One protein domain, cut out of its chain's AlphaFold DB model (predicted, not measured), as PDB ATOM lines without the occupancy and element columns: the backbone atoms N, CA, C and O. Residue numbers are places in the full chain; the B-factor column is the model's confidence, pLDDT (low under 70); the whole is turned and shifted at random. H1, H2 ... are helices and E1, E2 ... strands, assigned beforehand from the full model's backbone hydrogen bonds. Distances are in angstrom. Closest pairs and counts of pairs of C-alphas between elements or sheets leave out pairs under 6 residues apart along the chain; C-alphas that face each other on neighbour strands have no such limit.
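AT A GLANCE: This is residues 16 to 120 of the 124 residues of an uncharacterized protein of Planctomycetes bacterium (UniProt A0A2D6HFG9). This domain is a sandwich: a larger, twisted sheet of E1, E3, E4, E6 and E7 faces a smaller sheet of E2, E5 and E8, their strands crossed at 35 degrees. The short helix H1 lies at one end, between E5 and E6 in the chain, while the longer helix H2 grazes the smaller sheet near E8 and stays away from the larger one. The printed part has 105 residues with two named helices and eight named strands, in the order E1 E2 E3 E4 E5 H1 E6 E7 H2 E8, and the class is mixed, helices and strands. The larger sheet runs E1 E3 E4 E6 E7 and is mixed, with E4 and E6 parallel; the smaller runs E2 E5 E8 and is antiparallel. The whole is compact, with a radius of gyration of the C-alphas of 12.7 A, and rounded, with spans of 34 by 32 by 19 A.

HOW THE PARTS SIT: E1, residues 19 to 22, is an edge strand of the larger sheet, antiparallel to E3, residues 46 to 51, with N 20 and O 48 at 2.8 A. E3 forms a hairpin with E4, residues 56 to 61, where N 49 and O 58 are 2.8 A apart. E4 is parallel to E6, residues 82 to 86, at 20 degrees between directions, with N 57 and O 83 at 2.8 A. E6 forms a hairpin with E7, residues 92 to 94, the other edge strand; N 84 and O 92 are 2.8 A apart. From edge to edge the strands' lines turn by 90 degrees. In the smaller sheet, E2, residues 35 to 37, is antiparallel to E5, residues 67 to 71, with N 36 and O 68 at 2.8 A. E5 is antiparallel to E8, residues 116 to 119, with N 69 and O 118 at 2.9 A. Residues 97 to 98 also pair with residues 116 to 117 of E8, antiparallel. The parts of the two sheets that face each other are 10.0 A centre to centre, and their best planes are 7 degrees apart. The closest C-alphas of E7 and E8 are those of Val 94 and Ala 118, at 6.2 A, whereas E1 and E5 are apart. H1, residues 73 to 79, only grazes the larger sheet, with residues 75 to 79, and is only just on it, with 5 pairs of C-alphas within 10 A. H2, residues 100 to 109, only grazes the smaller sheet, with residues 100 to 106; its closest C-alphas to E8 are those of Val 102 and Phe 116, at 6.5 A. Every O i to N i+4 pair of H1 is within hydrogen-bond range, and 5 of 6 are in H2.

IN THESE COORDINATES: E1 begins at C-alpha 19, (148.906, 156.640, 148.059), and is 9.9 A long. E2 is 7.0 A long, E3 16.6 A, E4 16.4 A and E5 13.2 A. H1 is 10.2 A long, E6 13.4 A and E7 6.3 A. H2 begins at C-alpha 100, (135.224, 168.602, 128.682), and is 14.4 A long. E8, 10.4 A long, ends at C-alpha 119, (140.672, 153.716, 132.187).

THE WHOLE: The C-alphas farthest apart are those of Leu 26 and Gly 80, at 35.1 A. The printed part has no cut. The link from E1 to E2, residues 23 to 34, is long; those from E2 to E3 and from H2 to E8 are short, and the others are tight. The mean pLDDT of the printed part is 88.9, and no printed residue is under 70.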
ATOM      1  N   ARG A  16     147.215 165.177 144.224       84.00
ATOM      2  CA  ARG A  16     147.833 163.922 143.763       84.00
ATOM      3  C   ARG A  16     148.669 163.208 144.838       84.00
ATOM      4  O   ARG A  16     149.854 162.971 144.618       84.00
ATOM      5  N   PRO A  17     148.088 162.819 145.987       90.31
ATOM      6  CA  PRO A  17     148.826 162.047 146.978       90.31
ATOM      7  C   PRO A  17     149.320 160.731 146.372       90.31
ATOM      8  O   PRO A  17     148.583 160.050 145.656       90.31
ATOM      9  N   ARG A  18     150.551 160.334 146.708       92.69
ATOM     10  CA  ARG A  18     151.190 159.110 146.181       92.69
ATOM     11  C   ARG A  18     150.430 157.825 146.503       92.69
ATOM     12  O   ARG A  18     150.531 156.855 145.759       92.69
ATOM     13  N   ARG A  19     149.693 157.795 147.614       94.31
ATOM     14  CA  ARG A  19     148.906 156.640 148.059       94.31
ATOM     15  C   ARG A  19     147.529 157.089 148.522       94.31
ATOM     16  O   ARG A  19     147.401 158.058 149.266       94.31
ATOM     17  N   LEU A  20     146.517 156.340 148.113       93.94
ATOM     18  CA  LEU A  20     145.130 156.480 148.517       93.94
ATOM     19  C   LEU A  20     144.669 155.184 149.169       93.94
ATOM     20  O   LEU A  20     144.908 154.098 148.646       93.94
ATOM     21  N   LEU A  21     143.951 155.322 150.278       93.62
ATOM     22  CA  LEU A  21     143.169 154.247 150.863       93.62
ATOM     23  C   LEU A  21     141.723 154.721 150.941       93.62
ATOM     24  O   LEU A  21     141.429 155.734 151.578       93.62
ATOM     25  N   TRP A  22     140.826 154.019 150.262       92.38
ATOM     26  CA  TRP A  22     139.439 154.430 150.146       92.38
ATOM     27  C   TRP A  22     138.491 153.247 150.258       92.38
ATOM     28  O   TRP A  22     138.555 152.303 149.479       92.38
ATOM     29  N   GLN A  23     137.558 153.340 151.199       91.38
ATOM     30  CA  GLN A  23     136.411 152.450 151.288       91.38
ATOM     31  C   GLN A  23     135.151 153.263 150.959       91.38
ATOM     32  O   GLN A  23     134.646 154.000 151.816       91.38
ATOM     33  N   PRO A  24     134.652 153.230 149.712       87.25
ATOM     34  CA  PRO A  24     133.436 153.944 149.357       87.25
ATOM     35  C   PRO A  24     132.230 153.391 150.128       87.25
ATOM     36  O   PRO A  24     131.776 152.278 149.885       87.25
ATOM     37  N   ALA A  25     131.688 154.203 151.036       85.94
ATOM     38  CA  ALA A  25     130.457 153.903 151.772       85.94
ATOM     39  C   ALA A  25     129.225 154.640 151.215       85.94
ATOM     40  O   ALA A  25     128.091 154.279 151.513       85.94
ATOM     41  N   LEU A  26     129.435 155.690 150.413       87.06
ATOM     42  CA  LEU A  26     128.378 156.576 149.925       87.06
ATOM     43  C   LEU A  26     128.245 156.453 148.408       87.06
ATOM     44  O   LEU A  26     129.184 156.765 147.678       87.06
ATOM     45  N   ALA A  27     127.054 156.080 147.933       84.38
ATOM     46  CA  ALA A  27     126.776 155.868 146.508       84.38
ATOM     47  C   ALA A  27     127.047 157.108 145.632       84.38
ATOM     48  O   ALA A  27     127.412 156.987 144.464       84.38
ATOM     49  N   TRP A  28     126.887 158.308 146.198       84.69
ATOM     50  CA  TRP A  28     127.105 159.570 145.491       84.69
ATOM     51  C   TRP A  28     128.579 159.994 145.436       84.69
ATOM     52  O   TRP A  28     128.956 160.782 144.565       84.69
ATOM     53  N   LYS A  29     129.434 159.487 146.333       88.56
ATOM     54  CA  LYS A  29     130.848 159.868 146.386       88.56
ATOM     55  C   LYS A  29     131.640 158.994 145.423       88.56
ATOM     56  O   LYS A  29     132.087 157.913 145.775       88.56
ATOM     57  N   ARG A  30     131.788 159.468 144.188       90.12
ATOM     58  CA  ARG A  30     132.439 158.728 143.092       90.12
ATOM     59  C   ARG A  30     133.898 159.111 142.853       90.12
ATOM     60  O   ARG A  30     134.594 158.384 142.153       90.12
ATOM     61  N   GLN A  31     134.334 160.226 143.436       91.06
ATOM     62  CA  GLN A  31     135.700 160.734 143.365       91.06
ATOM     63  C   GLN A  31     136.355 160.691 144.741       91.06
ATOM     64  O   GLN A  31     135.745 161.080 145.746       91.06
ATOM     65  N   PHE A  32     137.614 160.278 144.765       90.69
ATOM     66  CA  PHE A  32     138.489 160.430 145.913       90.69
ATOM     67  C   PHE A  32     139.888 160.804 145.422       90.69
ATOM     68  O   PHE A  32     140.631 159.946 144.950       90.69
ATOM     69  N   HIS A  33     140.217 162.100 145.493       91.50
ATOM     70  CA  HIS A  33     141.393 162.676 144.826       91.50
ATOM     71  C   HIS A  33     141.415 162.295 143.336       91.50
ATOM     72  O   HIS A  33     140.404 162.433 142.647       91.50
ATOM     73  N   TRP A  34     142.537 161.768 142.857       92.56
ATOM     74  CA  TRP A  34     142.753 161.342 141.482       92.56
ATOM     75  C   TRP A  34     142.107 159.994 141.126       92.56
ATOM     76  O   TRP A  34     142.240 159.528 139.998       92.56
ATOM     77  N   LEU A  35     141.386 159.347 142.044       92.94
ATOM     78  CA  LEU A  35     140.675 158.101 141.770       92.94
ATOM     79  C   LEU A  35     139.187 158.354 141.503       92.94
ATOM     80  O   LEU A  35     138.497 159.014 142.284       92.94
ATOM     81  N   TRP A  36     138.670 157.767 140.421       91.56
ATOM     82  CA  TRP A  36     137.271 157.873 140.011       91.56
ATOM     83  C   TRP A  36     136.620 156.507 139.765       91.56
ATOM     84  O   TRP A  36     137.158 155.648 139.061       91.56
ATOM     85  N   CYS A  37     135.398 156.333 140.266       89.06
ATOM     86  CA  CYS A  37     134.549 155.178 139.971       89.06
ATOM     87  C   CYS A  37     133.499 155.510 138.896       89.06
ATOM     88  O   CYS A  37     132.620 156.368 139.062       89.06
ATOM     89  N   ALA A  38     133.544 154.784 137.778       83.00
ATOM     90  CA  ALA A  38     132.460 154.746 136.808       83.00
ATOM     91  C   ALA A  38     131.283 153.941 137.392       83.00
ATOM     92  O   ALA A  38     131.449 152.802 137.810       83.00
ATOM     93  N   GLY A  39     130.093 154.544 137.423       82.69
ATOM     94  CA  GLY A  39     128.913 153.982 138.078       82.69
ATOM     95  C   GLY A  39     128.900 154.172 139.597       82.69
ATOM     96  O   GLY A  39     129.658 154.969 140.154       82.69
ATOM     97  N   THR A  40     127.989 153.457 140.252       82.88
ATOM     98  CA  THR A  40     127.858 153.454 141.711       82.88
ATOM     99  C   THR A  40     129.051 152.719 142.325       82.88
ATOM    100  O   THR A  40     129.289 151.563 141.963       82.88
ATOM    101  N   PRO A  41     129.809 153.346 143.243       84.06
ATOM    102  CA  PRO A  41     130.905 152.682 143.930       84.06
ATOM    103  C   PRO A  41     130.394 151.444 144.667       84.06
ATOM    104  O   PRO A  41     129.396 151.508 145.385       84.06
ATOM    105  N   SER A  42     131.068 150.314 144.479       80.25
ATOM    106  CA  SER A  42     130.777 149.111 145.258       80.25
ATOM    107  C   SER A  42     131.510 149.172 146.597       80.25
ATOM    108  O   SER A  42     132.675 149.571 146.601       80.25
ATOM    109  N   PRO A  43     130.884 148.743 147.705       81.00
ATOM    110  CA  PRO A  43     131.576 148.622 148.981       81.00
ATOM    111  C   PRO A  43     132.738 147.622 148.867       81.00
ATOM    112  O   PRO A  43     132.621 146.599 148.189       81.00
ATOM    113  N   GLY A  44     133.854 147.955 149.512       86.06
ATOM    114  CA  GLY A  44     135.108 147.195 149.498       86.06
ATOM    115  C   GLY A  44     136.306 148.128 149.654       86.06
ATOM    116  O   GLY A  44     136.196 149.322 149.355       86.06
ATOM    117  N   LEU A  45     137.430 147.620 150.156       91.69
ATOM    118  CA  LEU A  45     138.640 148.427 150.273       91.69
ATOM    119  C   LEU A  45     139.277 148.642 148.894       91.69
ATOM    120  O   LEU A  45     139.355 147.725 148.071       91.69
ATOM    121  N   ILE A  46     139.723 149.870 148.646       92.31
ATOM    122  CA  ILE A  46     140.518 150.241 147.482       92.31
ATOM    123  C   ILE A  46     141.809 150.868 147.985       92.31
ATOM    124  O   ILE A  46     141.787 151.899 148.662       92.31
ATOM    125  N   GLU A  47     142.927 150.269 147.617       94.88
ATOM    126  CA  GLU A  47     144.242 150.870 147.737       94.88
ATOM    127  C   GLU A  47     144.715 151.289 146.345       94.88
ATOM    128  O   GLU A  47     144.666 150.508 145.400       94.88
ATOM    129  N   ALA A  48     145.149 152.538 146.197       94.06
ATOM    130  CA  ALA A  48     145.709 153.021 144.943       94.06
ATOM    131  C   ALA A  48     147.032 153.742 145.186       94.06
ATOM    132  O   ALA A  48     147.172 154.495 146.149       94.06
ATOM    133  N   GLN A  49     148.003 153.516 144.312       95.00
ATOM    134  CA  GLN A  49     149.323 154.126 144.372       95.00
ATOM    135  C   GLN A  49     149.680 154.735 143.019       95.00
ATOM    136  O   GLN A  49     149.456 154.118 141.976       95.00
ATOM    137  N   LEU A  50     150.250 155.934 143.058       92.44
ATOM    138  CA  LEU A  50     150.729 156.675 141.902       92.44
ATOM    139  C   LEU A  50     152.231 156.931 142.059       92.44
ATOM    140  O   LEU A  50     152.666 157.631 142.973       92.44
ATOM    141  N   ASP A  51     153.007 156.368 141.141       91.62
ATOM    142  CA  ASP A  51     154.424 156.650 140.948       91.62
ATOM    143  C   ASP A  51     154.550 157.597 139.749       91.62
ATOM    144  O   ASP A  51     154.512 157.166 138.594       91.62
ATOM    145  N   ALA A  52     154.612 158.899 140.039       87.38
ATOM    146  CA  ALA A  52     154.666 159.943 139.019       87.38
ATOM    147  C   ALA A  52     155.971 159.914 138.210       87.38
ATOM    148  O   ALA A  52     155.953 160.225 137.025       87.38
ATOM    149  N   GLU A  53     157.080 159.487 138.824       86.62
ATOM    150  CA  GLU A  53     158.389 159.402 138.165       86.62
ATOM    151  C   GLU A  53     158.408 158.292 137.112       86.62
ATOM    152  O   GLU A  53     158.986 158.453 136.041       86.62
ATOM    153  N   LYS A  54     157.750 157.162 137.399       88.00
ATOM    154  CA  LYS A  54     157.668 156.016 136.478       88.00
ATOM    155  C   LYS A  54     156.383 155.972 135.659       88.00
ATOM    156  O   LYS A  54     156.148 154.980 134.970       88.00
ATOM    157  N   GLY A  55     155.492 156.949 135.818       89.50
ATOM    158  CA  GLY A  55     154.166 156.919 135.200       89.50
ATOM    159  C   GLY A  55     153.352 155.668 135.553       89.50
ATOM    160  O   GLY A  55     152.587 155.173 134.725       89.50
ATOM    161  N   THR A  56     153.548 155.092 136.742       91.94
ATOM    162  CA  THR A  56     152.938 153.808 137.117       91.94
ATOM    163  C   THR A  56     151.806 153.999 138.113       91.94
ATOM    164  O   THR A  56     151.957 154.647 139.146       91.94
ATOM    165  N   ILE A  57     150.678 153.363 137.828       92.94
ATOM    166  CA  ILE A  57     149.463 153.399 138.631       92.94
ATOM    167  C   ILE A  57     149.167 151.979 139.083       92.94
ATOM    168  O   ILE A  57     148.935 151.096 138.259       92.94
ATOM    169  N   ARG A  58     149.153 151.750 140.391       93.50
ATOM    170  CA  ARG A  58     148.766 150.462 140.974       93.50
ATOM    171  C   ARG A  58     147.442 150.619 141.686       93.50
ATOM    172  O   ARG A  58     147.268 151.573 142.440       93.50
ATOM    173  N   ILE A  59     146.513 149.708 141.441       92.94
ATOM    174  CA  ILE A  59     145.244 149.659 142.155       92.94
ATOM    175  C   ILE A  59     145.025 148.239 142.643       92.94
ATOM    176  O   ILE A  59     144.950 147.316 141.838       92.94
ATOM    177  N   ASP A  60     144.846 148.098 143.946       92.25
ATOM    178  CA  ASP A  60     144.394 146.878 144.588       92.25
ATOM    179  C   ASP A  60     142.984 147.113 145.118       92.25
ATOM    180  O   ASP A  60     142.712 148.039 145.885       92.25
ATOM    181  N   ALA A  61     142.043 146.310 144.644       89.81
ATOM    182  CA  ALA A  61     140.649 146.440 144.998       89.81
ATOM    183  C   ALA A  61     139.932 145.097 144.986       89.81
ATOM    184  O   ALA A  61     140.020 144.327 144.028       89.81
ATOM    185  N   GLU A  62     139.090 144.887 145.994       87.69
ATOM    186  CA  GLU A  62     138.246 143.691 146.099       87.69
ATOM    187  C   GLU A  62     137.302 143.524 144.895       87.69
ATOM    188  O   GLU A  62     136.947 142.413 144.515       87.69
ATOM    189  N   ARG A  63     136.884 144.636 144.270       82.12
ATOM    190  CA  ARG A  63     135.941 144.642 143.138       82.12
ATOM    191  C   ARG A  63     136.468 145.484 141.971       82.12
ATOM    192  O   ARG A  63     136.118 146.660 141.922       82.12
ATOM    193  N   PRO A  64     137.291 144.948 141.042       72.62
ATOM    194  CA  PRO A  64     138.130 145.672 140.062       72.62
ATOM    195  C   PRO A  64     137.424 146.569 139.010       72.62
ATOM    196  O   PRO A  64     138.045 147.499 138.493       72.62
ATOM    197  N   ALA A  65     136.140 146.357 138.714       71.56
ATOM    198  CA  ALA A  65     135.489 146.967 137.549       71.56
ATOM    199  C   ALA A  65     135.280 148.497 137.626       71.56
ATOM    200  O   ALA A  65     135.022 149.068 138.686       71.56
ATOM    201  N   GLY A  66     135.327 149.151 136.457       73.31
ATOM    202  CA  GLY A  66     134.846 150.524 136.263       73.31
ATOM    203  C   GLY A  66     135.736 151.633 136.828       73.31
ATOM    204  O   GLY A  66     135.267 152.758 136.987       73.31
ATOM    205  N   ARG A  67     137.007 151.369 137.141       83.94
ATOM    206  CA  ARG A  67     137.901 152.395 137.699       83.94
ATOM    207  C   ARG A  67     138.553 153.248 136.625       83.94
ATOM    208  O   ARG A  67     138.978 152.765 135.575       83.94
ATOM    209  N   ARG A  68     138.646 154.538 136.923       90.81
ATOM    210  CA  ARG A  68     139.412 155.508 136.152       90.81
ATOM    211  C   ARG A  68     140.324 156.276 137.084       90.81
ATOM    212  O   ARG A  68     139.999 156.493 138.248       90.81
ATOM    213  N   VAL A  69     141.440 156.703 136.535       92.25
ATOM    214  CA  VAL A  69     142.338 157.660 137.170       92.25
ATOM    215  C   VAL A  69     142.179 159.003 136.492       92.25
ATOM    216  O   VAL A  69     141.963 159.063 135.282       92.25
ATOM    217  N   LEU A  70     142.236 160.056 137.289       93.44
ATOM    218  CA  LEU A  70     142.175 161.446 136.884       93.44
ATOM    219  C   LEU A  70     143.588 162.014 136.988       93.44
ATOM    220  O   LEU A  70     144.281 161.763 137.971       93.44
ATOM    221  N   LEU A  71     144.032 162.723 135.963       92.62
ATOM    222  CA  LEU A  71     145.429 163.119 135.806       92.62
ATOM    223  C   LEU A  71     145.474 164.581 135.365       92.62
ATOM    224  O   LEU A  71     144.537 165.060 134.721       92.62
ATOM    225  N   ASP A  72     146.546 165.275 135.703       92.00
ATOM    226  CA  ASP A  72     146.828 166.628 135.232       92.00
ATOM    227  C   ASP A  72     147.894 166.628 134.134       92.00
ATOM    228  O   ASP A  72     148.497 165.595 133.824       92.00
ATOM    229  N   ASP A  73     148.080 167.796 133.523       90.56
ATOM    230  CA  ASP A  73     148.991 167.998 132.401       90.56
ATOM    231  C   ASP A  73     150.444 167.620 132.786       90.56
ATOM    232  O   ASP A  73     151.056 166.815 132.083       90.56
ATOM    233  N   ASP A  74     150.940 168.047 133.957       89.12
ATOM    234  CA  ASP A  74     152.310 167.757 134.426       89.12
ATOM    235  C   ASP A  74     152.645 166.258 134.449       89.12
ATOM    236  O   ASP A  74     153.722 165.840 134.022       89.12
ATOM    237  N   LEU A  75     151.738 165.423 134.973       87.69
ATOM    238  CA  LEU A  75     151.971 163.978 135.058       87.69
ATOM    239  C   LEU A  75     151.964 163.326 133.677       87.69
ATOM    240  O   LEU A  75     152.738 162.403 133.421       87.69
ATOM    241  N   VAL A  76     151.059 163.768 132.806       89.12
ATOM    242  CA  VAL A  76     150.930 163.223 131.453       89.12
ATOM    243  C   VAL A  76     152.167 163.556 130.619       89.12
ATOM    244  O   VAL A  76     152.654 162.685 129.898       89.12
ATOM    245  N   GLU A  77     152.696 164.771 130.751       87.81
ATOM    246  CA  GLU A  77     153.914 165.207 130.066       87.81
ATOM    247  C   GLU A  77     155.163 164.508 130.614       87.81
ATOM    248  O   GLU A  77     155.967 163.989 129.838       87.81
ATOM    249  N   ALA A  78     155.309 164.432 131.940       83.75
ATOM    250  CA  ALA A  78     156.494 163.858 132.575       83.75
ATOM    251  C   ALA A  78     156.619 162.341 132.369       83.75
ATOM    252  O   ALA A  78     157.725 161.828 132.207       83.75
ATOM    253  N   ALA A  79     155.501 161.613 132.374       79.88
ATOM    254  CA  ALA A  79     155.532 160.155 132.349       79.88
ATOM    255  C   ALA A  79     155.964 159.564 130.996       79.88
ATOM    256  O   ALA A  79     156.385 158.410 130.952       79.88
ATOM    257  N   GLY A  80     155.793 160.282 129.876       73.44
ATOM    258  CA  GLY A  80     156.074 159.764 128.522       73.44
ATOM    259  C   GLY A  80     155.248 158.529 128.105       73.44
ATOM    260  O   GLY A  80     155.394 158.021 126.994       73.44
ATOM    261  N   GLY A  81     154.374 158.044 128.990       83.12
ATOM    262  CA  GLY A  81     153.560 156.843 128.867       83.12
ATOM    263  C   GLY A  81     153.099 156.390 130.253       83.12
ATOM    264  O   GLY A  81     153.892 156.307 131.184       83.12
ATOM    265  N   LEU A  82     151.806 156.102 130.410       90.44
ATOM    266  CA  LEU A  82     151.272 155.624 131.684       90.44
ATOM    267  C   LEU A  82     151.040 154.125 131.651       90.44
ATOM    268  O   LEU A  82     150.528 153.575 130.676       90.44
ATOM    269  N   THR A  83     151.361 153.479 132.762       92.75
ATOM    270  CA  THR A  83     151.149 152.050 132.965       92.75
ATOM    271  C   THR A  83     150.227 151.838 134.150       92.75
ATOM    272  O   THR A  83     150.423 152.424 135.211       92.75
ATOM    273  N   SER A  84     149.226 150.978 133.988       92.56
ATOM    274  CA  SER A  84     148.325 150.571 135.064       92.56
ATOM    275  C   SER A  84     148.518 149.100 135.422       92.56
ATOM    276  O   SER A  84     148.714 148.265 134.540       92.56
ATOM    277  N   ILE A  85     148.455 148.798 136.714       92.50
ATOM    278  CA  ILE A  85     148.503 147.452 137.287       92.50
ATOM    279  C   ILE A  85     147.289 147.319 138.205       92.50
ATOM    280  O   ILE A  85     147.091 148.153 139.092       92.50
ATOM    281  N   LEU A  86     146.478 146.285 137.994       91.50
ATOM    282  CA  LEU A  86     145.269 146.024 138.774       91.50
ATOM    283  C   LEU A  86     145.394 144.681 139.491       91.50
ATOM    284  O   LEU A  86     145.593 143.665 138.828       91.50
ATOM    285  N   ASN A  87     145.260 144.673 140.818       91.88
ATOM    286  CA  ASN A  87     145.307 143.476 141.668       91.88
ATOM    287  C   ASN A  87     146.544 142.595 141.405       91.88
ATOM    288  O   ASN A  87     146.430 141.378 141.268       91.88
ATOM    289  N   GLY A  88     147.718 143.215 141.248       89.81
ATOM    290  CA  GLY A  88     148.969 142.518 140.918       89.81
ATOM    291  C   GLY A  88     149.028 141.868 139.526       89.81
ATOM    292  O   GLY A  88     149.946 141.095 139.267       89.81
ATOM    293  N   GLY A  89     148.068 142.155 138.640       89.25
ATOM    294  CA  GLY A  89     148.030 141.629 137.276       89.25
ATOM    295  C   GLY A  89     149.107 142.205 136.350       89.25
ATOM    296  O   GLY A  89     149.962 142.997 136.749       89.25
ATOM    297  N   GLU A  90     149.051 141.817 135.075       90.06
ATOM    298  CA  GLU A  90     150.020 142.283 134.084       90.06
ATOM    299  C   GLU A  90     149.938 143.806 133.872       90.06
ATOM    300  O   GLU A  90     148.833 144.349 133.736       90.06
ATOM    301  N   PRO A  91     151.086 144.506 133.807       91.38
ATOM    302  CA  PRO A  91     151.116 145.926 133.493       91.38
ATOM    303  C   PRO A  91     150.522 146.202 132.112       91.38
ATOM    304  O   PRO A  91     150.870 145.555 131.124       91.38
ATOM    305  N   ARG A  92     149.640 147.198 132.031       90.31
ATOM    306  CA  ARG A  92     149.005 147.620 130.779       90.31
ATOM    307  C   ARG A  92     149.218 149.096 130.535       90.31
ATOM    308  O   ARG A  92     148.923 149.913 131.408       90.31
ATOM    309  N   THR A  93     149.653 149.431 129.328       91.06
ATOM    310  CA  THR A  93     149.735 150.818 128.877       91.06
ATOM    311  C   THR A  93     148.341 151.430 128.825       91.06
ATOM    312  O   THR A  93     147.408 150.841 128.275       91.06
ATOM    313  N   VAL A  94     148.201 152.624 129.387       90.56
ATOM    314  CA  VAL A  94     146.965 153.401 129.356       90.56
ATOM    315  C   VAL A  94     147.215 154.731 128.667       90.56
ATOM    316  O   VAL A  94     148.235 155.383 128.876       90.56
ATOM    317  N   THR A  95     146.265 155.138 127.832       90.44
ATOM    318  CA  THR A  95     146.315 156.422 127.133       90.44
ATOM    319  C   THR A  95     145.398 157.413 127.848       90.44
ATOM    320  O   THR A  95     144.176 157.221 127.815       90.44
ATOM    321  N   PRO A  96     145.946 158.463 128.488       92.50
ATOM    322  CA  PRO A  96     145.152 159.560 129.023       92.50
ATOM    323  C   PRO A  96     144.330 160.217 127.922       92.50
ATOM    324  O   PRO A  96     144.822 160.464 126.821       92.50
ATOM    325  N   LYS A  97     143.076 160.540 128.221       92.69
ATOM    326  CA  LYS A  97     142.215 161.321 127.334       92.69
ATOM    327  C   LYS A  97     141.730 162.559 128.062       92.69
ATOM    328  O   LYS A  97     141.112 162.465 129.121       92.69
ATOM    329  N   ARG A  98     141.974 163.717 127.458       93.50
ATOM    330  CA  ARG A  98     141.377 164.981 127.888       93.50
ATOM    331  C   ARG A  98     139.946 165.059 127.373       93.50
ATOM    332  O   ARG A  98     139.680 164.709 126.224       93.50
ATOM    333  N   SER A  99     139.014 165.522 128.201       91.62
ATOM    334  CA  SER A  99     137.652 165.809 127.738       91.62
ATOM    335  C   SER A  99     136.978 166.885 128.578       91.62
ATOM    336  O   SER A  99     137.243 167.017 129.773       91.62
ATOM    337  N   LEU A 100     136.033 167.610 127.972       91.31
ATOM    338  CA  LEU A 100     135.224 168.602 128.682       91.31
ATOM    339  C   LEU A 100     134.449 167.976 129.856       91.31
ATOM    340  O   LEU A 100     134.313 168.585 130.913       91.31
ATOM    341  N   ALA A 101     133.996 166.728 129.700       90.44
ATOM    342  CA  ALA A 101     133.300 165.989 130.750       90.44
ATOM    343  C   ALA A 101     134.188 165.671 131.965       90.44
ATOM    344  O   ALA A 101     133.666 165.474 133.063       90.44
ATOM    345  N   VAL A 102     135.509 165.574 131.789       91.38
ATOM    346  CA  VAL A 102     136.456 165.446 132.906       91.38
ATOM    347  C   VAL A 102     136.617 166.799 133.586       91.38
ATOM    348  O   VAL A 102     136.349 166.884 134.775       91.38
ATOM    349  N   ILE A 103     136.907 167.857 132.825       92.44
ATOM    350  CA  ILE A 103     137.117 169.218 133.351       92.44
ATOM    351  C   ILE A 103     135.926 169.692 134.201       92.44
ATOM    352  O   ILE A 103     136.094 170.150 135.328       92.44
ATOM    353  N   VAL A 104     134.696 169.535 133.700       91.75
ATOM    354  CA  VAL A 104     133.483 169.931 134.443       91.75
ATOM    355  C   VAL A 104     133.315 169.111 135.729       91.75
ATOM    356  O   VAL A 104     132.893 169.632 136.763       91.75
ATOM    357  N   ARG A 105     133.636 167.815 135.676       89.56
ATOM    358  CA  ARG A 105     133.501 166.887 136.808       89.56
ATOM    359  C   ARG A 105     134.499 167.209 137.913       89.56
ATOM    360  O   ARG A 105     134.103 167.262 139.076       89.56
ATOM    361  N   THR A 106     135.759 167.418 137.554       89.19
ATOM    362  CA  THR A 106     136.850 167.649 138.502       89.19
ATOM    363  C   THR A 106     136.814 169.065 139.067       89.19
ATOM    364  O   THR A 106     136.964 169.227 140.277       89.19
ATOM    365  N   GLY A 107     136.427 170.064 138.266       87.31
ATOM    366  CA  GLY A 107     136.148 171.418 138.757       87.31
ATOM    367  C   GLY A 107     135.055 171.451 139.835       87.31
ATOM    368  O   GLY A 107     135.219 172.089 140.871       87.31
ATOM    369  N   ARG A 108     133.969 170.678 139.673       86.12
ATOM    370  CA  ARG A 108     132.919 170.553 140.708       86.12
ATOM    371  C   ARG A 108     133.422 169.892 142.002       86.12
ATOM    372  O   ARG A 108     132.837 170.114 143.059       86.12
ATOM    373  N   ALA A 109     134.461 169.066 141.922       82.25
ATOM    374  CA  ALA A 109     135.066 168.396 143.071       82.25
ATOM    375  C   ALA A 109     136.180 169.220 143.749       82.25
ATOM    376  O   ALA A 109     136.687 168.786 144.782       82.25
ATOM    377  N   GLY A 110     136.539 170.392 143.203       83.69
ATOM    378  CA  GLY A 110     137.671 171.195 143.677       83.69
ATOM    379  C   GLY A 110     139.035 170.613 143.287       83.69
ATOM    380  O   GLY A 110     139.996 170.774 144.031       83.69
ATOM    381  N   ASP A 111     139.088 169.882 142.170       85.94
ATOM    382  CA  ASP A 111     140.279 169.258 141.575       85.94
ATOM    383  C   ASP A 111     140.460 169.734 140.119       85.94
ATOM    384  O   ASP A 111     140.652 168.936 139.205       85.94
ATOM    385  N   ASP A 112     140.328 171.030 139.862       87.69
ATOM    386  CA  ASP A 112     140.309 171.640 138.524       87.69
ATOM    387  C   ASP A 112     141.573 171.384 137.684       87.69
ATOM    388  O   ASP A 112     141.483 171.320 136.457       87.69
ATOM    389  N   ALA A 113     142.716 171.141 138.330       88.81
ATOM    390  CA  ALA A 113     143.946 170.716 137.660       88.81
ATOM    391  C   ALA A 113     143.834 169.333 136.986       88.81
ATOM    392  O   ALA A 113     144.551 169.047 136.029       88.81
ATOM    393  N   LEU A 114     142.928 168.458 137.442       91.31
ATOM    394  CA  LEU A 114     142.756 167.120 136.874       91.31
ATOM    395  C   LEU A 114     141.904 167.193 135.598       91.31
ATOM    396  O   LEU A 114     140.673 167.169 135.646       91.31
ATOM    397  N   THR A 115     142.554 167.277 134.440       93.38
ATOM    398  CA  THR A 115     141.901 167.506 133.139       93.38
ATOM    399  C   THR A 115     141.839 166.260 132.247       93.38
ATOM    400  O   THR A 115     141.061 166.221 131.283       93.38
ATOM    401  N   PHE A 116     142.592 165.213 132.585       93.31
ATOM    402  CA  PHE A 116     142.648 163.943 131.863       93.31
ATOM    403  C   PHE A 116     142.004 162.813 132.657       93.31
ATOM    404  O   PHE A 116     141.991 162.814 133.887       93.31
ATOM    405  N   GLU A 117     141.521 161.795 131.949       93.12
ATOM    406  CA  GLU A 117     141.194 160.508 132.551       93.12
ATOM    407  C   GLU A 117     141.827 159.346 131.783       93.12
ATOM    408  O   GLU A 117     141.946 159.384 130.557       93.12
ATOM    409  N   ALA A 118     142.185 158.283 132.496       91.50
ATOM    410  CA  ALA A 118     142.572 157.010 131.901       91.50
ATOM    411  C   ALA A 118     141.762 155.871 132.529       91.50
ATOM    412  O   ALA A 118     141.495 155.859 133.733       91.50
ATOM    413  N   ALA A 119     141.334 154.918 131.702       88.25
ATOM    414  CA  ALA A 119     140.672 153.716 132.187       88.25
ATOM    415  C   ALA A 119     141.718 152.754 132.751       88.25
ATOM    416  O   ALA A 119     142.711 152.469 132.086       88.25
ATOM    417  N   VAL A 120     141.470 152.231 133.949       84.25
ATOM    418  CA  VAL A 120     142.274 151.137 134.495       84.25
ATOM    419  C   VAL A 120     141.666 149.853 133.964       84.25
ATOM    420  O   VAL A 120     140.507 149.539 134.246       84.25
TER     421      VAL A 120